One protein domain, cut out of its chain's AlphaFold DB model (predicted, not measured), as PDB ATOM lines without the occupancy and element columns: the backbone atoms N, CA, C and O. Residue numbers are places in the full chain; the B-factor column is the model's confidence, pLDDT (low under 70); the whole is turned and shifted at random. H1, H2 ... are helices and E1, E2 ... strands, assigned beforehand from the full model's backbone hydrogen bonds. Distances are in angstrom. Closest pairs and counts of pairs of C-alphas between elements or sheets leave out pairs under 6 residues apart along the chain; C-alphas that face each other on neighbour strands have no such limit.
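This is residues 55 to 153 of the 153 residues of an uncharacterized protein of Candidatus Bathyarchaeota archaeon (UniProt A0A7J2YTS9). Two strongly twisted sheets, E4 E3 E6 E7 and E1 E2 E5, lie face to face as a sandwich, their strands crossed at 47 degrees. The edge strands E1 and E7 come close at one side, and the short helix H1 grazes both sheets. The printed part has 99 residues with seven named strands and one named helix, in the order E1 E2 E3 E4 H1 E5 E6 E7; the class is mostly strand and both sheets are antiparallel. It is compact, with a radius of gyration of the C-alphas of 12.8 A and spans of 34 by 33 by 23 A.

E1, residues 55 to 60, and E2, residues 66 to 74, form an antiparallel hairpin at 148 degrees, with N 57 and O 70 3.0 A apart. E2 is also antiparallel to E5, residues 108 to 112, with N 71 and O 109 at 2.9 A. E3, residues 78 to 87, bends by 60 degrees at residue 81. It forms a hairpin with E4, residues 90 to 95, N 85 and O 92 lying 2.8 A apart. E6, residues 138 to 143, is antiparallel to E3, with N 84 and O 140 at 2.7 A, and forms a hairpin with E7, residues 148 to 152, with N 141 and O 149 at 2.9 A. These pairs are within hydrogen-bond range. The closest C-alphas of E1 and E7, Leu 56 and Ile 151, are 6.1 A apart. H1, residues 98 to 101, only grazes each sheet, with its residues 99 to 101; it is too short for an O i to N i+4 pair, and its one O i to N i+3 pair is within range. E4 and E5 are apart.

E1 begins at C-alpha 55 (92.945, -42.184, 65.487). E3, 25.9 A long, and E2, 23.0 A, exceed E4 at 16.9 A. E7 ends at C-alpha 152 (83.363, -49.988, 67.074).

The farthest C-alphas, Gly 75 and Ser 124, are 37.2 A apart. The link E5 to E6, residues 113 to 137, is long. The printed part has no cut, and no printed residue is under 70 in pLDDT.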
ATOM      1  N   ASP A  55      94.377 -42.096  65.768       91.12
ATOM      2  CA  ASP A  55      92.945 -42.184  65.487       91.12
ATOM      3  C   ASP A  55      92.643 -43.344  64.532       91.12
ATOM      4  O   ASP A  55      93.469 -43.711  63.690       91.12
ATOM      5  N   LEU A  56      91.456 -43.927  64.683       93.69
ATOM      6  CA  LEU A  56      90.963 -45.031  63.867       93.69
ATOM      7  C   LEU A  56      89.701 -44.602  63.133       93.69
ATOM      8  O   LEU A  56      88.741 -44.124  63.731       93.69
ATOM      9  N   SER A  57      89.666 -44.870  61.834       94.62
ATOM     10  CA  SER A  57      88.458 -44.738  61.021       94.62
ATOM     11  C   SER A  57      88.276 -45.958  60.125       94.62
ATOM     12  O   SER A  57      89.212 -46.717  59.890       94.62
ATOM     13  N   TRP A  58      87.060 -46.191  59.639       94.50
ATOM     14  CA  TRP A  58      86.792 -47.309  58.732       94.50
ATOM     15  C   TRP A  58      87.380 -47.033  57.345       94.50
ATOM     16  O   TRP A  58      87.028 -46.033  56.717       94.50
ATOM     17  N   ALA A  59      88.236 -47.934  56.856       92.12
ATOM     18  CA  ALA A  59      88.756 -47.882  55.494       92.12
ATOM     19  C   ALA A  59      87.661 -48.315  54.514       92.12
ATOM     20  O   ALA A  59      87.026 -49.357  54.712       92.12
ATOM     21  N   ARG A  60      87.435 -47.514  53.470       92.75
ATOM     22  CA  ARG A  60      86.382 -47.732  52.471       92.75
ATOM     23  C   ARG A  60      86.976 -47.828  51.072       92.75
ATOM     24  O   ARG A  60      87.934 -47.123  50.776       92.75
ATOM     25  N   THR A  61      86.386 -48.667  50.229       89.38
ATOM     26  CA  THR A  61      86.637 -48.661  48.781       89.38
ATOM     27  C   THR A  61      86.017 -47.427  48.127       89.38
ATOM     28  O   THR A  61      85.187 -46.747  48.737       89.38
ATOM     29  N   ASP A  62      86.353 -47.179  46.859       86.88
ATOM     30  CA  ASP A  62      85.718 -46.130  46.043       86.88
ATOM     31  C   ASP A  62      84.194 -46.319  45.928       86.88
ATOM     32  O   ASP A  62      83.434 -45.358  45.849       86.88
ATOM     33  N   GLU A  63      83.734 -47.571  45.998       86.00
ATOM     34  CA  GLU A  63      82.316 -47.953  46.010       86.00
ATOM     35  C   GLU A  63      81.654 -47.793  47.396       86.00
ATOM     36  O   GLU A  63      80.455 -48.018  47.557       86.00
ATOM     37  N   GLY A  64      82.420 -47.402  48.420       85.19
ATOM     38  CA  GLY A  64      81.944 -47.138  49.779       85.19
ATOM     39  C   GLY A  64      81.880 -48.358  50.702       85.19
ATOM     40  O   GLY A  64      81.485 -48.211  51.862       85.19
ATOM     41  N   ALA A  65      82.280 -49.545  50.236       87.69
ATOM     42  CA  ALA A  65      82.310 -50.756  51.053       87.69
ATOM     43  C   ALA A  65      83.450 -50.698  52.078       87.69
ATOM     44  O   ALA A  65      84.572 -50.326  51.742       87.69
ATOM     45  N   ILE A  66      83.176 -51.076  53.330       89.88
ATOM     46  CA  ILE A  66      84.195 -51.092  54.387       89.88
ATOM     47  C   ILE A  66      85.029 -52.369  54.269       89.88
ATOM     48  O   ILE A  66      84.486 -53.472  54.307       89.88
ATOM     49  N   ILE A  67      86.346 -52.205  54.156       91.56
ATOM     50  CA  ILE A  67      87.308 -53.302  53.937       91.56
ATOM     51  C   ILE A  67      88.287 -53.494  55.096       91.56
ATOM     52  O   ILE A  67      88.926 -54.536  55.201       91.56
ATOM     53  N   GLY A  68      88.388 -52.511  55.989       92.50
ATOM     54  CA  GLY A  68      89.370 -52.535  57.061       92.50
ATOM     55  C   GLY A  68      89.378 -51.249  57.870       92.50
ATOM     56  O   GLY A  68      88.346 -50.585  58.005       92.50
ATOM     57  N   VAL A  69      90.545 -50.870  58.385       94.12
ATOM     58  CA  VAL A  69      90.720 -49.668  59.210       94.12
ATOM     59  C   VAL A  69      91.838 -48.775  58.690       94.12
ATOM     60  O   VAL A  69      92.888 -49.244  58.268       94.12
ATOM     61  N   ASN A  70      91.609 -47.471  58.753       93.12
ATOM     62  CA  ASN A  70      92.620 -46.447  58.564       93.12
ATOM     63  C   ASN A  70      93.164 -46.044  59.931       93.12
ATOM     64  O   ASN A  70      92.387 -45.672  60.816       93.12
ATOM     65  N   VAL A  71      94.483 -46.087  60.082       92.81
ATOM     66  CA  VAL A  71      95.187 -45.637  61.284       92.81
ATOM     67  C   VAL A  71      95.877 -44.324  60.966       92.81
ATOM     68  O   VAL A  71      96.737 -44.295  60.090       92.81
ATOM     69  N   THR A  72      95.524 -43.254  61.675       92.25
ATOM     70  CA  THR A  72      96.124 -41.925  61.500       92.25
ATOM     71  C   THR A  72      97.031 -41.605  62.678       92.25
ATOM     72  O   THR A  72      96.605 -41.714  63.829       92.25
ATOM     73  N   ALA A  73      98.264 -41.178  62.405       90.75
ATOM     74  CA  ALA A  73      99.207 -40.748  63.434       90.75
ATOM     75  C   ALA A  73      99.201 -39.221  63.588       90.75
ATOM     76  O   ALA A  73      99.401 -38.484  62.618       90.75
ATOM     77  N   HIS A  74      99.030 -38.729  64.816       86.38
ATOM     78  CA  HIS A  74      99.084 -37.305  65.135       86.38
ATOM     79  C   HIS A  74     100.335 -36.971  65.956       86.38
ATOM     80  O   HIS A  74     100.615 -37.574  66.989       86.38
ATOM     81  N   GLY A  75     101.080 -35.957  65.507       81.06
ATOM     82  CA  GLY A  75     102.202 -35.364  66.246       81.06
ATOM     83  C   GLY A  75     103.548 -36.084  66.110       81.06
ATOM     84  O   GLY A  75     104.572 -35.406  66.040       81.06
ATOM     85  N   SER A  76     103.574 -37.413  66.018       83.81
ATOM     86  CA  SER A  76     104.803 -38.181  65.776       83.81
ATOM     87  C   SER A  76     104.544 -39.444  64.966       83.81
ATOM     88  O   SER A  76     103.407 -39.898  64.872       83.81
ATOM     89  N   ASP A  77     105.618 -40.020  64.430       86.88
ATOM     90  CA  ASP A  77     105.579 -41.332  63.791       86.88
ATOM     91  C   ASP A  77     105.144 -42.400  64.798       86.88
ATOM     92  O   ASP A  77     105.524 -42.371  65.977       86.88
ATOM     93  N   VAL A  78     104.348 -43.348  64.320       88.12
ATOM     94  CA  VAL A  78     103.778 -44.433  65.110       88.12
ATOM     95  C   VAL A  78     104.130 -45.750  64.448       88.12
ATOM     96  O   VAL A  78     103.821 -45.973  63.280       88.12
ATOM     97  N   TYR A  79     104.702 -46.654  65.236       89.38
ATOM     98  CA  TYR A  79     104.972 -48.010  64.786       89.38
ATOM     99  C   TYR A  79     103.874 -48.958  65.258       89.38
ATOM    100  O   TYR A  79     103.638 -49.062  66.459       89.38
ATOM    101  N   LEU A  80     103.199 -49.647  64.344       91.38
ATOM    102  CA  LEU A  80     102.126 -50.591  64.641       91.38
ATOM    103  C   LEU A  80     102.684 -52.005  64.822       91.38
ATOM    104  O   LEU A  80     103.622 -52.404  64.144       91.38
ATOM    105  N   SER A  81     102.120 -52.768  65.756       91.50
ATOM    106  CA  SER A  81     102.553 -54.144  66.028       91.50
ATOM    107  C   SER A  81     101.471 -55.168  65.712       91.50
ATOM    108  O   SER A  81     101.758 -56.221  65.140       91.50
ATOM    109  N   ARG A  82     100.218 -54.884  66.089       92.81
ATOM    110  CA  ARG A  82      99.106 -55.828  65.945       92.81
ATOM    111  C   ARG A  82      97.790 -55.137  65.649       92.81
ATOM    112  O   ARG A  82      97.494 -54.076  66.198       92.81
ATOM    113  N   LEU A  83      96.966 -55.828  64.875       94.38
ATOM    114  CA  LEU A  83      95.542 -55.567  64.729       94.38
ATOM    115  C   LEU A  83      94.776 -56.622  65.531       94.38
ATOM    116  O   LEU A  83      94.977 -57.816  65.335       94.38
ATOM    117  N   TRP A  84      93.897 -56.187  66.423       94.69
ATOM    118  CA  TRP A  84      93.003 -57.032  67.204       94.69
ATOM    119  C   TRP A  84      91.559 -56.830  66.764       94.69
ATOM    120  O   TRP A  84      91.115 -55.706  66.545       94.69
ATOM    121  N   ILE A  85      90.800 -57.917  66.711       94.50
ATOM    122  CA  ILE A  85      89.358 -57.909  66.494       94.50
ATOM    123  C   ILE A  85      88.718 -58.755  67.587       94.50
ATOM    124  O   ILE A  85      89.102 -59.901  67.801       94.50
ATOM    125  N   VAL A  86      87.743 -58.199  68.296       93.75
ATOM    126  CA  VAL A  86      86.977 -58.918  69.319       93.75
ATOM    127  C   VAL A  86      85.583 -59.168  68.772       93.75
ATOM    128  O   VAL A  86      84.793 -58.231  68.669       93.75
ATOM    129  N   LEU A  87      85.313 -60.424  68.416       91.06
ATOM    130  CA  LEU A  87      84.016 -60.890  67.930       91.06
ATOM    131  C   LEU A  87      83.220 -61.441  69.119       91.06
ATOM    132  O   LEU A  87      83.500 -62.537  69.619       91.06
ATOM    133  N   GLY A  88      82.265 -60.663  69.626       87.69
ATOM    134  CA  GLY A  88      81.588 -60.930  70.893       87.69
ATOM    135  C   GLY A  88      82.578 -60.959  72.063       87.69
ATOM    136  O   GLY A  88      83.064 -59.918  72.494       87.69
ATOM    137  N   ASN A  89      82.884 -62.161  72.562       87.00
ATOM    138  CA  ASN A  89      83.862 -62.389  73.638       87.00
ATOM    139  C   ASN A  89      85.143 -63.096  73.168       87.00
ATOM    140  O   ASN A  89      86.002 -63.398  73.994       87.00
ATOM    141  N   ASN A  90      85.281 -63.364  71.868       91.12
ATOM    142  CA  ASN A  90      86.419 -64.093  71.321       91.12
ATOM    143  C   ASN A  90      87.408 -63.105  70.689       91.12
ATOM    144  O   ASN A  90      87.076 -62.479  69.675       91.12
ATOM    145  N   PRO A  91      88.599 -62.920  71.280       94.12
ATOM    146  CA  PRO A  91      89.606 -62.039  70.725       94.12
ATOM    147  C   PRO A  91      90.407 -62.765  69.640       94.12
ATOM    148  O   PRO A  91      90.819 -63.910  69.803       94.12
ATOM    149  N   TYR A  92      90.670 -62.058  68.554       95.38
ATOM    150  CA  TYR A  92      91.500 -62.491  67.442       95.38
ATOM    151  C   TYR A  92      92.545 -61.416  67.153       95.38
ATOM    152  O   TYR A  92      92.267 -60.228  67.316       95.38
ATOM    153  N   PHE A  93      93.739 -61.801  66.712       95.00
ATOM    154  CA  PHE A  93      94.809 -60.867  66.381       95.00
ATOM    155  C   PHE A  93      95.543 -61.245  65.101       95.00
ATOM    156  O   PHE A  93      95.684 -62.416  64.766       95.00
ATOM    157  N   ALA A  94      96.068 -60.242  64.416       94.56
ATOM    158  CA  ALA A  94      97.021 -60.390  63.334       94.56
ATOM    159  C   ALA A  94      98.266 -59.559  63.657       94.56
ATOM    160  O   ALA A  94      98.162 -58.418  64.118       94.56
ATOM    161  N   ASN A  95      99.448 -60.141  63.447       92.56
ATOM    162  CA  ASN A  95     100.692 -59.383  63.533       92.56
ATOM    163  C   ASN A  95     100.835 -58.548  62.260       92.56
ATOM    164  O   ASN A  95     100.736 -59.090  61.161       92.56
ATOM    165  N   LEU A  96     101.066 -57.250  62.428       91.62
ATOM    166  CA  LEU A  96     101.294 -56.338  61.315       91.62
ATOM    167  C   LEU A  96     102.752 -56.461  60.875       91.62
ATOM    168  O   LEU A  96     103.662 -56.489  61.707       91.62
ATOM    169  N   THR A  97     102.974 -56.580  59.570       84.50
ATOM    170  CA  THR A  97     104.308 -56.742  58.979       84.50
ATOM    171  C   THR A  97     104.404 -55.953  57.682       84.50
ATOM    172  O   THR A  97     103.407 -55.822  56.982       84.50
ATOM    173  N   GLY A  98     105.601 -55.483  57.327       79.69
ATOM    174  CA  GLY A  98     105.811 -54.716  56.096       79.69
ATOM    175  C   GLY A  98     105.455 -53.238  56.253       79.69
ATOM    176  O   GLY A  98     105.756 -52.642  57.288       79.69
ATOM    177  N   ASP A  99     104.841 -52.653  55.225       73.12
ATOM    178  CA  ASP A  99     104.582 -51.206  55.144       73.12
ATOM    179  C   ASP A  99     103.525 -50.721  56.154       73.12
ATOM    180  O   ASP A  99     103.577 -49.578  56.604       73.12
ATOM    181  N   ASP A 100     102.645 -51.614  56.618       73.19
ATOM    182  CA  ASP A 100     101.607 -51.327  57.622       73.19
ATOM    183  C   ASP A 100     102.160 -51.083  59.036       73.19
ATOM    184  O   ASP A 100     101.424 -50.761  59.967       73.19
ATOM    185  N   VAL A 101     103.470 -51.253  59.221       83.50
ATOM    186  CA  VAL A 101     104.141 -51.132  60.519       83.50
ATOM    187  C   VAL A 101     104.506 -49.690  60.837       83.50
ATOM    188  O   VAL A 101     104.674 -49.388  62.009       83.50
ATOM    189  N   ASN A 102     104.630 -48.786  59.861       89.31
ATOM    190  CA  ASN A 102     105.066 -47.412  60.119       89.31
ATOM    191  C   ASN A 102     104.074 -46.379  59.578       89.31
ATOM    192  O   ASN A 102     103.938 -46.195  58.371       89.31
ATOM    193  N   VAL A 103     103.438 -45.643  60.487       90.00
ATOM    194  CA  VAL A 103     102.569 -44.515  60.164       90.00
ATOM    195  C   VAL A 103     103.315 -43.224  60.462       90.00
ATOM    196  O   VAL A 103     103.498 -42.851  61.620       90.00
ATOM    197  N   MET A 104     103.743 -42.529  59.407       89.00
ATOM    198  CA  MET A 104     104.418 -41.237  59.542       89.00
ATOM    199  C   MET A 104     103.494 -40.182  60.167       89.00
ATOM    200  O   MET A 104     102.278 -40.192  59.955       89.00
ATOM    201  N   ALA A 105     104.072 -39.220  60.883       87.44
ATOM    202  CA  ALA A 105     103.340 -38.122  61.500       87.44
ATOM    203  C   ALA A 105     102.461 -37.371  60.480       87.44
ATOM    204  O   ALA A 105     102.931 -36.903  59.438       87.44
ATOM    205  N   GLY A 106     101.168 -37.235  60.784       86.12
ATOM    206  CA  GLY A 106     100.186 -36.575  59.919       86.12
ATOM    207  C   GLY A 106      99.771 -37.393  58.691       86.12
ATOM    208  O   GLY A 106      99.082 -36.867  57.815       86.12
ATOM    209  N   LYS A 107     100.195 -38.655  58.599       90.81
ATOM    210  CA  LYS A 107      99.773 -39.607  57.568       90.81
ATOM    211  C   LYS A 107      98.851 -40.663  58.160       90.81
ATOM    212  O   LYS A 107      98.701 -40.782  59.378       90.81
ATOM    213  N   PHE A 108      98.232 -41.415  57.260       91.56
ATOM    214  CA  PHE A 108      97.462 -42.594  57.602       91.56
ATOM    215  C   PHE A 108      97.947 -43.797  56.796       91.56
ATOM    216  O   PHE A 108      98.501 -43.631  55.707       91.56
ATOM    217  N   VAL A 109      97.706 -44.989  57.335       92.56
ATOM    218  CA  VAL A 109      97.838 -46.260  56.618       92.56
ATOM    219  C   VAL A 109      96.506 -46.998  56.642       92.56
ATOM    220  O   VAL A 109      95.765 -46.910  57.625       92.56
ATOM    221  N   SER A 110      96.191 -47.690  55.553       91.81
ATOM    222  CA  SER A 110      94.969 -48.476  55.403       91.81
ATOM    223  C   SER A 110      95.294 -49.950  55.576       91.81
ATOM    224  O   SER A 110      95.989 -50.525  54.749       91.81
ATOM    225  N   ILE A 111      94.761 -50.561  56.627       92.31
ATOM    226  CA  ILE A 111      94.943 -51.977  56.930       92.31
ATOM    227  C   ILE A 111      93.671 -52.704  56.500       92.31
ATOM    228  O   ILE A 111      92.628 -52.560  57.148       92.31
ATOM    229  N   SER A 112      93.739 -53.462  55.405       91.88
ATOM    230  CA  SER A 112      92.616 -54.276  54.930       91.88
ATOM    231  C   SER A 112      92.522 -55.578  55.719       91.88
ATOM    232  O   SER A 112      93.528 -56.232  55.980       91.88
ATOM    233  N   PHE A 113      91.314 -56.009  56.081       92.06
ATOM    234  CA  PHE A 113      91.143 -57.273  56.803       92.06
ATOM    235  C   PHE A 113      91.455 -58.501  55.944       92.06
ATOM    236  O   PHE A 113      91.881 -59.519  56.482       92.06
ATOM    237  N   SER A 114      91.295 -58.392  54.621       90.19
ATOM    238  CA  SER A 114      91.595 -59.465  53.663       90.19
ATOM    239  C   SER A 114      93.056 -59.896  53.656       90.19
ATOM    240  O   SER A 114      93.366 -61.019  53.263       90.19
ATOM    241  N   ASP A 115      93.947 -59.000  54.070       90.19
ATOM    242  CA  ASP A 115      95.388 -59.188  53.920       90.19
ATOM    243  C   ASP A 115      95.959 -60.021  55.075       90.19
ATOM    244  O   ASP A 115      97.109 -60.462  55.040       90.19
ATOM    245  N   TYR A 116      95.135 -60.295  56.092       91.25
ATOM    246  CA  TYR A 116      95.552 -60.908  57.338       91.25
ATOM    247  C   TYR A 116      94.722 -62.140  57.680       91.25
ATOM    248  O   TYR A 116      93.496 -62.146  57.633       91.25
ATOM    249  N   THR A 117      95.409 -63.203  58.101       93.56
ATOM    250  CA  THR A 117      94.760 -64.320  58.796       93.56
ATOM    251  C   THR A 117      94.852 -64.067  60.291       93.56
ATOM    252  O   THR A 117      95.952 -63.943  60.832       93.56
ATOM    253  N   PHE A 118      93.708 -64.003  60.963       95.06
ATOM    254  CA  PHE A 118      93.657 -63.693  62.382       95.06
ATOM    255  C   PHE A 118      93.757 -64.955  63.232       95.06
ATOM    256  O   PHE A 118      93.108 -65.960  62.952       95.06
ATOM    257  N   GLN A 119      94.538 -64.879  64.299       96.44
ATOM    258  CA  GLN A 119      94.785 -65.946  65.258       96.44
ATOM    259  C   GLN A 119      94.029 -65.675  66.556       96.44
ATOM    260  O   GLN A 119      94.018 -64.553  67.055       96.44
ATOM    261  N   SER A 120      93.407 -66.699  67.120       93.88
ATOM    262  CA  SER A 120      92.840 -66.665  68.466       93.88
ATOM    263  C   SER A 120      93.873 -67.163  69.492       93.88
ATOM    264  O   SER A 120      94.802 -67.890  69.124       93.88
ATOM    265  N   PRO A 121      93.749 -66.802  70.785       89.62
ATOM    266  CA  PRO A 121      94.627 -67.293  71.850       89.62
ATOM    267  C   PRO A 121      94.713 -68.819  71.972       89.62
ATOM    268  O   PRO A 121      95.699 -69.332  72.492       89.62
ATOM    269  N   ASP A 122      93.696 -69.543  71.505       89.69
ATOM    270  CA  ASP A 122      93.673 -71.011  71.470       89.69
ATOM    271  C   ASP A 122      94.484 -71.618  70.307       89.69
ATOM    272  O   ASP A 122      94.583 -72.839  70.192       89.69
ATOM    273  N   GLY A 123      95.073 -70.780  69.447       88.56
ATOM    274  CA  GLY A 123      95.848 -71.188  68.277       88.56
ATOM    275  C   GLY A 123      95.014 -71.411  67.014       88.56
ATOM    276  O   GLY A 123      95.582 -71.683  65.954       88.56
ATOM    277  N   SER A 124      93.685 -71.272  67.079       91.62
ATOM    278  CA  SER A 124      92.844 -71.318  65.881       91.62
ATOM    279  C   SER A 124      93.072 -70.087  65.000       91.62
ATOM    280  O   SER A 124      93.407 -69.005  65.481       91.62
ATOM    281  N   SER A 125      92.927 -70.258  63.687       93.81
ATOM    282  CA  SER A 125      93.114 -69.192  62.700       93.81
ATOM    283  C   SER A 125      91.855 -69.014  61.857       93.81
ATOM    284  O   SER A 125      91.221 -69.999  61.474       93.81
ATOM    285  N   ARG A 126      91.487 -67.767  61.560       92.62
ATOM    286  CA  ARG A 126      90.287 -67.415  60.795       92.62
ATOM    287  C   ARG A 126      90.523 -66.173  59.936       92.62
ATOM    288  O   ARG A 126      91.165 -65.216  60.356       92.62
ATOM    289  N   GLN A 127      89.936 -66.182  58.745       93.25
ATOM    290  CA  GLN A 127      89.744 -64.986  57.927       93.25
ATOM    291  C   GLN A 127      88.525 -64.205  58.431       93.25
ATOM    292  O   GLN A 127      87.455 -64.790  58.628       93.25
ATOM    293  N   ILE A 128      88.703 -62.910  58.689       92.19
ATOM    294  CA  ILE A 128      87.668 -62.027  59.238       92.19
ATOM    295  C   ILE A 128      87.434 -60.897  58.239       92.19
ATOM    296  O   ILE A 128      88.376 -60.299  57.740       92.19
ATOM    297  N   SER A 129      86.173 -60.599  57.957       92.50
ATOM    298  CA  SER A 129      85.738 -59.495  57.106       92.50
ATOM    299  C   SER A 129      84.887 -58.508  57.898       92.50
ATOM    300  O   SER A 129      84.357 -58.846  58.955       92.50
ATOM    301  N   TYR A 130      84.669 -57.302  57.366       90.56
ATOM    302  CA  TYR A 130      83.798 -56.313  58.013       90.56
ATOM    303  C   TYR A 130      82.371 -56.835  58.272       90.56
ATOM    304  O   TYR A 130      81.715 -56.441  59.240       90.56
ATOM    305  N   ASN A 131      81.881 -57.739  57.421       90.75
ATOM    306  CA  ASN A 131      80.542 -58.313  57.540       90.75
ATOM    307  C   ASN A 131      80.416 -59.309  58.698       90.75
ATOM    308  O   ASN A 131      79.309 -59.501  59.192       90.75
ATOM    309  N   ASP A 132      81.528 -59.881  59.164       89.31
ATOM    310  CA  ASP A 132      81.547 -60.746  60.345       89.31
ATOM    311  C   ASP A 132      81.356 -59.960  61.650       89.31
ATOM    312  O   ASP A 132      80.971 -60.549  62.658       89.31
ATOM    313  N   LEU A 133      81.616 -58.644  61.643       90.44
ATOM    314  CA  LEU A 133      81.473 -57.809  62.833       90.44
ATOM    315  C   LEU A 133      80.004 -57.480  63.132       90.44
ATOM    316  O   LEU A 133      79.245 -57.048  62.257       90.44
ATOM    317  N   SER A 134      79.640 -57.581  64.405       90.69
ATOM    318  CA  SER A 134      78.423 -57.033  65.004       90.69
ATOM    319  C   SER A 134      78.643 -55.609  65.534       90.69
ATOM    320  O   SER A 134      79.779 -55.168  65.689       90.69
ATOM    321  N   SER A 135      77.570 -54.888  65.872       87.12
ATOM    322  CA  SER A 135      77.651 -53.540  66.474       87.12
ATOM    323  C   SER A 135      78.322 -53.503  67.856       87.12
ATOM    324  O   SER A 135      78.707 -52.445  68.350       87.12
ATOM    325  N   ASN A 136      78.457 -54.657  68.515       88.69
ATOM    326  CA  ASN A 136      79.135 -54.759  69.807       88.69
ATOM    327  C   ASN A 136      80.619 -55.119  69.672       88.69
ATOM    328  O   ASN A 136      81.355 -55.046  70.662       88.69
ATOM    329  N   ASP A 137      81.056 -55.483  68.466       92.81
ATOM    330  CA  ASP A 137      82.419 -55.917  68.210       92.81
ATOM    331  C   ASP A 137      83.368 -54.723  68.145       92.81
ATOM    332  O   ASP A 137      82.989 -53.578  67.865       92.81
ATOM    333  N   LYS A 138      84.633 -54.997  68.453       93.31
ATOM    334  CA  LYS A 138      85.674 -53.973  68.549       93.31
ATOM    335  C   LYS A 138      86.820 -54.329  67.634       93.31
ATOM    336  O   LYS A 138      87.278 -55.470  67.634       93.31
ATOM    337  N   VAL A 139      87.329 -53.329  66.934       94.25
ATOM    338  CA  VAL A 139      88.607 -53.406  66.236       94.25
ATOM    339  C   VAL A 139      89.576 -52.519  66.984       94.25
ATOM    340  O   VAL A 139      89.249 -51.384  67.324       94.25
ATOM    341  N   MET A 140      90.753 -53.044  67.284       93.69
ATOM    342  CA  MET A 140      91.775 -52.334  68.028       93.69
ATOM    343  C   MET A 140      93.104 -52.447  67.306       93.69
ATOM    344  O   MET A 140      93.448 -53.504  66.791       93.69
ATOM    345  N   VAL A 141      93.873 -51.373  67.304       92.31
ATOM    346  CA  VAL A 141      95.238 -51.372  66.789       92.31
ATOM    347  C   VAL A 141      96.176 -51.081  67.944       92.31
ATOM    348  O   VAL A 141      95.917 -50.196  68.762       92.31
ATOM    349  N   VAL A 142      97.249 -51.861  68.018       90.81
ATOM    350  CA  VAL A 142      98.256 -51.785  69.071       90.81
ATOM    351  C   VAL A 142      99.560 -51.309  68.453       90.81
ATOM    352  O   VAL A 142     100.035 -51.888  67.472       90.81
ATOM    353  N   ASN A 143     100.151 -50.266  69.028       88.19
ATOM    354  CA  ASN A 143     101.469 -49.796  68.615       88.19
ATOM    355  C   ASN A 143     102.597 -50.661  69.222       88.19
ATOM    356  O   ASN A 143     102.359 -51.569  70.020       88.19
ATOM    357  N   SER A 144     103.844 -50.415  68.838       84.50
ATOM    358  CA  SER A 144     105.025 -51.136  69.336       84.50
ATOM    359  C   SER A 144     105.280 -50.935  70.834       84.50
ATOM    360  O   SER A 144     105.951 -51.754  71.457       84.50
ATOM    361  N   LEU A 145     104.713 -49.880  71.422       81.56
ATOM    362  CA  LEU A 145     104.791 -49.555  72.846       81.56
ATOM    363  C   LEU A 145     103.625 -50.134  73.667       81.56
ATOM    364  O   LEU A 145     103.574 -49.934  74.878       81.56
ATOM    365  N   GLY A 146     102.687 -50.843  73.029       82.00
ATOM    366  CA  GLY A 146     101.516 -51.433  73.684       82.00
ATOM    367  C   GLY A 146     100.329 -50.479  73.882       82.00
ATOM    368  O   GLY A 146      99.322 -50.876  74.469       82.00
ATOM    369  N   VAL A 147     100.399 -49.241  73.382       82.31
ATOM    370  CA  VAL A 147      99.258 -48.313  73.375       82.31
ATOM    371  C   VAL A 147      98.212 -48.829  72.392       82.31
ATOM    372  O   VAL A 147      98.539 -49.194  71.262       82.31
ATOM    373  N   THR A 148      96.956 -48.859  72.835       86.50
ATOM    374  CA  THR A 148      95.833 -49.419  72.076       86.50
ATOM    375  C   THR A 148      94.818 -48.333  71.740       86.50
ATOM    376  O   THR A 148      94.307 -47.669  72.641       86.50
ATOM    377  N   THR A 149      94.469 -48.212  70.461       89.06
ATOM    378  CA  THR A 149      93.332 -47.403  69.990       89.06
ATOM    379  C   THR A 149      92.248 -48.343  69.483       89.06
ATOM    380  O   THR A 149      92.566 -49.401  68.943       89.06
ATOM    381  N   GLN A 150      90.973 -47.993  69.664       91.19
ATOM    382  CA  GLN A 150      89.848 -48.846  69.269       91.19
ATOM    383  C   GLN A 150      88.772 -48.095  68.483       91.19
ATOM    384  O   GLN A 150      88.508 -46.923  68.746       91.19
ATOM    385  N   ILE A 151      88.088 -48.818  67.600       92.12
ATOM    386  CA  ILE A 151      86.867 -48.407  66.907       92.12
ATOM    387  C   ILE A 151      85.798 -49.499  67.050       92.12
ATOM    388  O   ILE A 151      86.111 -50.685  67.196       92.12
ATOM    389  N   ARG A 152      84.527 -49.092  67.058       89.25
ATOM    390  CA  ARG A 152      83.363 -49.988  67.074       89.25
ATOM    391  C   ARG A 152      82.574 -49.858  65.782       89.25
ATOM    392  O   ARG A 152      82.644 -48.817  65.123       89.25
ATOM    393  N   LYS A 153      81.870 -50.928  65.434       83.50
ATOM    394  CA  LYS A 153      80.947 -50.945  64.300       83.50
ATOM    395  C   LYS A 153      79.619 -50.283  64.652       83.50
ATOM    396  O   LYS A 153      79.195 -50.400  65.822       83.50
TER     397      LYS A 153